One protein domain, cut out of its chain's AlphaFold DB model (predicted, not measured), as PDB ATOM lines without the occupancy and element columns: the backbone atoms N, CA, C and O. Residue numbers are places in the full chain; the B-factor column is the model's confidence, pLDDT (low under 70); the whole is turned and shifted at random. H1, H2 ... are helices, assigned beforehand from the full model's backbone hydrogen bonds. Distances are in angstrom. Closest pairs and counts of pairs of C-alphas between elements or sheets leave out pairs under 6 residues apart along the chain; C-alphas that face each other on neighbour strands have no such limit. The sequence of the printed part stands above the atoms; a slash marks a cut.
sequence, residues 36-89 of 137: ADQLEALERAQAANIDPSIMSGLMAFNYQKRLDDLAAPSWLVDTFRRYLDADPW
ATOM      1  N   ALA A  36     311.873 -43.706  42.337       92.81
ATOM      2  CA  ALA A  36     312.328 -42.383  42.774       92.81
ATOM      3  C   ALA A  36     311.580 -41.248  42.051       92.81
ATOM      4  O   ALA A  36     311.072 -40.345  42.705       92.81
ATOM      5  N   ASP A  37     311.395 -41.357  40.733       92.69
ATOM      6  CA  ASP A  37     310.657 -40.366  39.936       92.69
ATOM      7  C   ASP A  37     309.196 -40.203  40.393       92.69
ATOM      8  O   ASP A  37     308.634 -39.107  40.356       92.69
ATOM      9  N   GLN A  38     308.555 -41.296  40.827       91.50
ATOM     10  CA  GLN A  38     307.176 -41.269  41.322       91.50
ATOM     11  C   GLN A  38     307.083 -40.620  42.704       91.50
ATOM     12  O   GLN A  38     306.101 -39.934  42.984       91.50
ATOM     13  N   LEU A  39     308.095 -40.825  43.552       92.12
ATOM     14  CA  LEU A  39     308.207 -40.151  44.844       92.12
ATOM     15  C   LEU A  39     308.471 -38.655  44.655       92.12
ATOM     16  O   LEU A  39     307.795 -37.839  45.267       92.12
ATOM     17  N   GLU A  40     309.353 -38.280  43.730       93.31
ATOM     18  CA  GLU A  40     309.633 -36.875  43.427       93.31
ATOM     19  C   GLU A  40     308.394 -36.157  42.859       93.31
ATOM     20  O   GLU A  40     308.090 -35.019  43.218       93.31
ATOM     21  N   ALA A  41     307.621 -36.832  42.000       90.38
ATOM     22  CA  ALA A  41     306.349 -36.307  41.508       90.38
ATOM     23  C   ALA A  41     305.333 -36.088  42.643       90.38
ATOM     24  O   ALA A  41     304.593 -35.101  42.622       90.38
ATOM     25  N   LEU A  42     305.311 -36.982  43.637       91.75
ATOM     26  CA  LEU A  42     304.475 -36.838  44.824       91.75
ATOM     27  C   LEU A  42     304.919 -35.658  45.693       91.75
ATOM     28  O   LEU A  42     304.079 -34.851  46.085       91.75
ATOM     29  N   GLU A  43     306.217 -35.525  45.957       92.69
ATOM     30  CA  GLU A  43     306.776 -34.412  46.730       92.69
ATOM     31  C   GLU A  43     306.474 -33.066  46.066       92.69
ATOM     32  O   GLU A  43     306.022 -32.132  46.729       92.69
ATOM     33  N   ARG A  44     306.624 -32.976  44.738       92.25
ATOM     34  CA  ARG A  44     306.244 -31.778  43.977       92.25
ATOM     35  C   ARG A  44     304.751 -31.470  44.090       92.25
ATOM     36  O   ARG A  44     304.387 -30.307  44.252       92.25
ATOM     37  N   ALA A  45     303.893 -32.488  44.029       90.31
ATOM     38  CA  ALA A  45     302.451 -32.317  44.191       90.31
ATOM     39  C   ALA A  45     302.073 -31.840  45.605       90.31
ATOM     40  O   ALA A  45     301.238 -30.947  45.747       90.31
ATOM     41  N   GLN A  46     302.722 -32.383  46.640       90.06
ATOM     42  CA  GLN A  46     302.538 -31.958  48.032       90.06
ATOM     43  C   GLN A  46     303.021 -30.523  48.253       90.06
ATOM     44  O   GLN A  46     302.296 -29.713  48.826       90.06
ATOM     45  N   ALA A  47     304.206 -30.177  47.745       91.94
ATOM     46  CA  ALA A  47     304.755 -28.825  47.836       91.94
ATOM     47  C   ALA A  47     303.869 -27.786  47.127       91.94
ATOM     48  O   ALA A  47     303.771 -26.640  47.565       91.94
ATOM     49  N   ALA A  48     303.185 -28.193  46.056       92.31
ATOM     50  CA  ALA A  48     302.222 -27.368  45.338       92.31
ATOM     51  C   ALA A  48     300.828 -27.307  45.999       92.31
ATOM     52  O   ALA A  48     299.946 -26.645  45.456       92.31
ATOM     53  N   ASN A  49     300.617 -27.960  47.152       89.31
ATOM     54  CA  ASN A  49     299.320 -28.073  47.835       89.31
ATOM     55  C   ASN A  49     298.194 -28.563  46.908       89.31
ATOM     56  O   ASN A  49     297.074 -28.048  46.937       89.31
ATOM     57  N   ILE A  50     298.498 -29.542  46.051       89.25
ATOM     58  CA  ILE A  50     297.489 -30.158  45.188       89.25
ATOM     59  C   ILE A  50     296.460 -30.887  46.056       89.25
ATOM     60  O   ILE A  50     296.804 -31.538  47.040       89.25
ATOM     61  N   ASP A  51     295.188 -30.784  45.673       88.38
ATOM     62  CA  ASP A  51     294.095 -31.431  46.388       88.38
ATOM     63  C   ASP A  51     294.283 -32.967  46.454       88.38
ATOM     64  O   ASP A  51     294.605 -33.590  45.433       88.38
ATOM     65  N   PRO A  52     294.040 -33.612  47.611       82.94
ATOM     66  CA  PRO A  52     294.197 -35.057  47.776       82.94
ATOM     67  C   PRO A  52     293.398 -35.911  46.781       82.94
ATOM     68  O   PRO A  52     293.834 -37.006  46.421       82.94
ATOM     69  N   SER A  53     292.246 -35.429  46.297       85.25
ATOM     70  CA  SER A  53     291.465 -36.130  45.269       85.25
ATOM     71  C   SER A  53     292.211 -36.199  43.937       85.25
ATOM     72  O   SER A  53     292.161 -37.221  43.259       85.25
ATOM     73  N   ILE A  54     292.984 -35.167  43.596       84.00
ATOM     74  CA  ILE A  54     293.830 -35.134  42.399       84.00
ATOM     75  C   ILE A  54     295.095 -35.968  42.637       84.00
ATOM     76  O   ILE A  54     295.535 -36.704  41.750       84.00
ATOM     77  N   MET A  55     295.645 -35.926  43.854       85.75
ATOM     78  CA  MET A  55     296.793 -36.752  44.246       85.75
ATOM     79  C   MET A  55     296.494 -38.254  44.204       85.75
ATOM     80  O   MET A  55     297.414 -39.037  43.985       85.75
ATOM     81  N   SER A  56     295.227 -38.663  44.332       83.25
ATOM     82  CA  SER A  56     294.806 -40.064  44.177       83.25
ATOM     83  C   SER A  56     295.106 -40.657  42.790       83.25
ATOM     84  O   SER A  56     295.116 -41.873  42.630       83.25
ATOM     85  N   GLY A  57     295.418 -39.831  41.784       84.38
ATOM     86  CA  GLY A  57     295.932 -40.305  40.496       84.38
ATOM     87  C   GLY A  57     297.405 -40.741  40.527       84.38
ATOM     88  O   GLY A  57     297.867 -41.420  39.610       84.38
ATOM     89  N   LEU A  58     298.161 -40.368  41.564       88.62
ATOM     90  CA  LEU A  58     299.583 -40.678  41.693       88.62
ATOM     91  C   LEU A  58     299.785 -42.032  42.381       88.62
ATOM     92  O   LEU A  58     299.367 -42.250  43.518       88.62
ATOM     93  N   MET A  59     300.516 -42.928  41.713       88.44
ATOM     94  CA  MET A  59     300.863 -44.254  42.245       88.44
ATOM     95  C   MET A  59     301.537 -44.179  43.619       88.44
ATOM     96  O   MET A  59     301.150 -44.905  44.528       88.44
ATOM     97  N   ALA A  60     302.500 -43.269  43.788       91.12
ATOM     98  CA  ALA A  60     303.214 -43.099  45.050       91.12
ATOM     99  C   ALA A  60     302.295 -42.664  46.202       91.12
ATOM    100  O   ALA A  60     302.451 -43.156  47.317       91.12
ATOM    101  N   PHE A  61     301.308 -41.802  45.932       91.88
ATOM    102  CA  PHE A  61     300.345 -41.370  46.945       91.88
ATOM    103  C   PHE A  61     299.495 -42.543  47.432       91.88
ATOM    104  O   PHE A  61     299.398 -42.784  48.632       91.88
ATOM    105  N   ASN A  62     298.922 -43.308  46.499       90.19
ATOM    106  CA  ASN A  62     298.097 -44.466  46.842       90.19
ATOM    107  C   ASN A  62     298.906 -45.552  47.550       90.19
ATOM    108  O   ASN A  62     298.410 -46.163  48.490       90.19
ATOM    109  N   TYR A  63     300.149 -45.776  47.122       92.00
ATOM    110  CA  TYR A  63     301.044 -46.721  47.776       92.00
ATOM    111  C   TYR A  63     301.308 -46.314  49.231       92.00
ATOM    112  O   TYR A  63     301.104 -47.120  50.135       92.00
ATOM    113  N   GLN A  64     301.679 -45.052  49.475       91.56
ATOM    114  CA  GLN A  64     301.910 -44.557  50.832       91.56
ATOM    115  C   GLN A  64     300.643 -44.652  51.687       91.56
ATOM    116  O   GLN A  64     300.682 -45.220  52.773       91.56
ATOM    117  N   LYS A  65     299.500 -44.204  51.158       90.94
ATOM    118  CA  LYS A  65     298.210 -44.283  51.850       90.94
ATOM    119  C   LYS A  65     297.875 -45.714  52.281       90.94
ATOM    120  O   LYS A  65     297.507 -45.935  53.425       90.94
ATOM    121  N   ARG A  66     298.032 -46.697  51.388       91.19
ATOM    122  CA  ARG A  66     297.763 -48.113  51.694       91.19
ATOM    123  C   ARG A  66     298.730 -48.672  52.747       91.19
ATOM    124  O   ARG A  66     298.329 -49.530  53.530       91.19
ATOM    125  N   LEU A  67     299.988 -48.215  52.781       92.31
ATOM    126  CA  LEU A  67     300.917 -48.565  53.863       92.31
ATOM    127  C   LEU A  67     300.464 -47.981  55.199       92.31
ATOM    128  O   LEU A  67     300.448 -48.706  56.192       92.31
ATOM    129  N   ASP A  68     300.085 -46.705  55.209       92.38
ATOM    130  CA  ASP A  68     299.628 -46.010  56.412       92.38
ATOM    131  C   ASP A  68     298.351 -46.665  56.963       92.38
ATOM    132  O   ASP A  68     298.255 -46.947  58.159       92.38
ATOM    133  N   ASP A  69     297.422 -47.013  56.071       91.19
ATOM    134  CA  ASP A  69     296.201 -47.761  56.367       91.19
ATOM    135  C   ASP A  69     296.509 -49.132  57.003       91.19
ATOM    136  O   ASP A  69     295.942 -49.486  58.035       91.19
ATOM    137  N   LEU A  70     297.455 -49.907  56.458       88.62
ATOM    138  CA  LEU A  70     297.853 -51.196  57.049       88.62
ATOM    139  C   LEU A  70     298.602 -51.060  58.380       88.62
ATOM    140  O   LEU A  70     298.575 -51.991  59.190       88.62
ATOM    141  N   ALA A  71     299.312 -49.951  58.586       91.88
ATOM    142  CA  ALA A  71     300.029 -49.675  59.825       91.88
ATOM    143  C   ALA A  71     299.084 -49.214  60.946       91.88
ATOM    144  O   ALA A  71     299.375 -49.434  62.125       91.88
ATOM    145  N   ALA A  72     297.954 -48.597  60.597       93.44
ATOM    146  CA  ALA A  72     296.972 -48.089  61.542       93.44
ATOM    147  C   ALA A  72     296.204 -49.238  62.240       93.44
ATOM    148  O   ALA A  72     295.446 -49.968  61.595       93.44
ATOM    149  N   PRO A  73     296.309 -49.388  63.579       90.19
ATOM    150  CA  PRO A  73     295.708 -50.519  64.298       90.19
ATOM    151  C   PRO A  73     294.183 -50.619  64.183       90.19
ATOM    152  O   PRO A  73     293.627 -51.711  64.287       90.19
ATOM    153  N   SER A  74     293.495 -49.488  63.998       92.44
ATOM    154  CA  SER A  74     292.034 -49.438  63.910       92.44
ATOM    155  C   SER A  74     291.504 -49.489  62.481       92.44
ATOM    156  O   SER A  74     290.310 -49.724  62.309       92.44
ATOM    157  N   TRP A  75     292.364 -49.339  61.465       93.38
ATOM    158  CA  TRP A  75     291.935 -49.143  60.078       93.38
ATOM    159  C   TRP A  75     290.967 -50.223  59.608       93.38
ATOM    160  O   TRP A  75     289.891 -49.911  59.112       93.38
ATOM    161  N   LEU A  76     291.292 -51.497  59.847       92.06
ATOM    162  CA  LEU A  76     290.449 -52.603  59.401       92.06
ATOM    163  C   LEU A  76     289.047 -52.534  60.023       92.06
ATOM    164  O   LEU A  76     288.044 -52.716  59.333       92.06
ATOM    165  N   VAL A  77     288.975 -52.272  61.329       92.44
ATOM    166  CA  VAL A  77     287.708 -52.195  62.067       92.44
ATOM    167  C   VAL A  77     286.903 -50.978  61.621       92.44
ATOM    168  O   VAL A  77     285.694 -51.089  61.418       92.44
ATOM    169  N   ASP A  78     287.561 -49.840  61.434       92.56
ATOM    170  CA  ASP A  78     286.924 -48.597  61.008       92.56
ATOM    171  C   ASP A  78     286.432 -48.689  59.557       92.56
ATOM    172  O   ASP A  78     285.333 -48.228  59.254       92.56
ATOM    173  N   THR A  79     287.174 -49.371  58.678       91.44
ATOM    174  CA  THR A  79     286.723 -49.695  57.321       91.44
ATOM    175  C   THR A  79     285.485 -50.585  57.362       91.44
ATOM    176  O   THR A  79     284.480 -50.225  56.752       91.44
ATOM    177  N   PHE A  80     285.469 -51.673  58.142       89.19
ATOM    178  CA  PHE A  80     284.249 -52.479  58.286       89.19
ATOM    179  C   PHE A  80     283.065 -51.656  58.798       89.19
ATOM    180  O   PHE A  80     281.994 -51.723  58.204       89.19
ATOM    181  N   ARG A  81     283.244 -50.857  59.858       89.06
ATOM    182  CA  ARG A  81     282.178 -49.997  60.402       89.06
ATOM    183  C   ARG A  81     281.645 -49.030  59.357       89.06
ATOM    184  O   ARG A  81     280.449 -48.997  59.127       89.06
ATOM    185  N   ARG A  82     282.525 -48.324  58.649       88.81
ATOM    186  CA  ARG A  82     282.151 -47.374  57.595       88.81
ATOM    187  C   ARG A  82     281.290 -48.014  56.508       88.81
ATOM    188  O   ARG A  82     280.304 -47.413  56.103       88.81
ATOM    189  N   TYR A  83     281.628 -49.221  56.058       85.81
ATOM    190  CA  TYR A  83     280.823 -49.926  55.055       85.81
ATOM    191  C   TYR A  83     279.551 -50.560  55.631       85.81
ATOM    192  O   TYR A  83     278.573 -50.713  54.909       85.81
ATOM    193  N   LEU A  84     279.541 -50.921  56.915       81.06
ATOM    194  CA  LEU A  84     278.351 -51.428  57.602       81.06
ATOM    195  C   LEU A  84     277.342 -50.311  57.927       81.06
ATOM    196  O   LEU A  84     276.141 -50.557  57.868       81.06
ATOM    197  N   ASP A  85     277.829 -49.106  58.224       81.81
ATOM    198  CA  ASP A  85     277.035 -47.947  58.645       81.81
ATOM    199  C   ASP A  85     276.613 -47.043  57.471       81.81
ATOM    200  O   ASP A  85     275.666 -46.263  57.596       81.81
ATOM    201  N   ALA A  86     277.293 -47.117  56.321       68.06
ATOM    202  CA  ALA A  86     276.906 -46.383  55.119       68.06
ATOM    203  C   ALA A  86     275.618 -46.979  54.536       68.06
ATOM    204  O   ALA A  86     275.702 -48.083  54.038       68.06
ATOM    205  N   ASP A  87     274.490 -46.245  54.564       66.81
ATOM    206  CA  ASP A  87     273.182 -46.466  53.891       66.81
ATOM    207  C   ASP A  87     272.582 -47.903  53.888       66.81
ATOM    208  O   ASP A  87     273.265 -48.897  54.109       66.81
ATOM    209  N   PRO A  88     271.263 -48.099  53.684       67.38
ATOM    210  CA  PRO A  88     270.652 -49.390  53.976       67.38
ATOM    211  C   PRO A  88     271.148 -50.483  53.024       67.38
ATOM    212  O   PRO A  88     270.760 -50.535  51.853       67.38
ATOM    213  N   TRP A  89     271.934 -51.408  53.580       68.69
ATOM    214  CA  TRP A  89     272.261 -52.688  52.969       68.69
ATOM    215  C   TRP A  89     270.997 -53.286  52.343       68.69
ATOM    216  O   TRP A  89     269.932 -53.305  52.989       68.69
TER     217      TRP A  89
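This is residues 36 to 89 of the 137 residues of an uncharacterized protein of Piloderma croceum (strain F 1598) (UniProt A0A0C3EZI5). This is an open zigzag of helices: at one end H1 stands across the beginning of H3, with the short H2 near both, and at the far end of H3 the chain turns a corner and H4 leads away as an arm. H3 and H4 make an L with its corner near Asp 69 and Trp 75, and residues 80 to 89, of which 80 to 85 belong to H4, stick out. The printed part has 54 residues with four named helices, in the order H1, H2, H3, H4, and no named strand; the class is all helix. The whole is loose, with a radius of gyration of the C-alphas of 14.4 A, and its elongated outline spans 41 by 22 by 15 A.

Start at H1, residues 36 to 47, and look from there to H3, residues 59 to 71. The two touch, with residues 38 to 42 of H1 alone and 59 to 61 of H3 alone; their closest C-alphas, of Gln 38 and Ala 60, are 5.7 A apart. Their lines are about perpendicular, at 84 degrees. Between them in the chain is H2, residues 52 to 55. It is close to H1 but not clearly touching, the closest C-alphas being those of Ala 45 and Met 55 at 7.2 A. It is also close to H3 but not clearly touching, with the C-alphas of Met 55 and Phe 61 closest at 6.4 A. Go on to H4, residues 75 to 85, which is close to H3 but not clearly touching: the closest C-alphas, of Asp 69 and Trp 75, are 5.8 A apart, and the lines are about perpendicular at 85 degrees. H4 is apart from H1 and from H2. In the backbones of H1, H3 and H4 every O i to N i+4 pair is within hydrogen-bond range; H2 is too short for such a pair, and its one O i to N i+3 pair is within range.

Find C-alpha 36 at (312.328, -42.383, 42.774); from there H1 runs 16.3 A to C-alpha 47. H2 follows from Pro 52 to Met 55. Find C-alpha 59 at (300.863, -44.254, 42.245), where H3, the longest helix with 13 residues, begins its 18.4 A. H4 runs 15.0 A from Trp 75 to C-alpha 85 at (277.035, -47.947, 58.645).

The two C-alphas farthest apart, of Ala 36 and Pro 88, are 43.7 A apart. Residues 70 to 78 and 80 to 89 stand free; the body without them spans 30 by 21 by 13 A. The printed part has no cut, and the links H1 to H2, H2 to H3 and H3 to H4 are tight. The mean pLDDT of the printed part is 88.2, and the model's confidence is under 70 at residues 86 to 89.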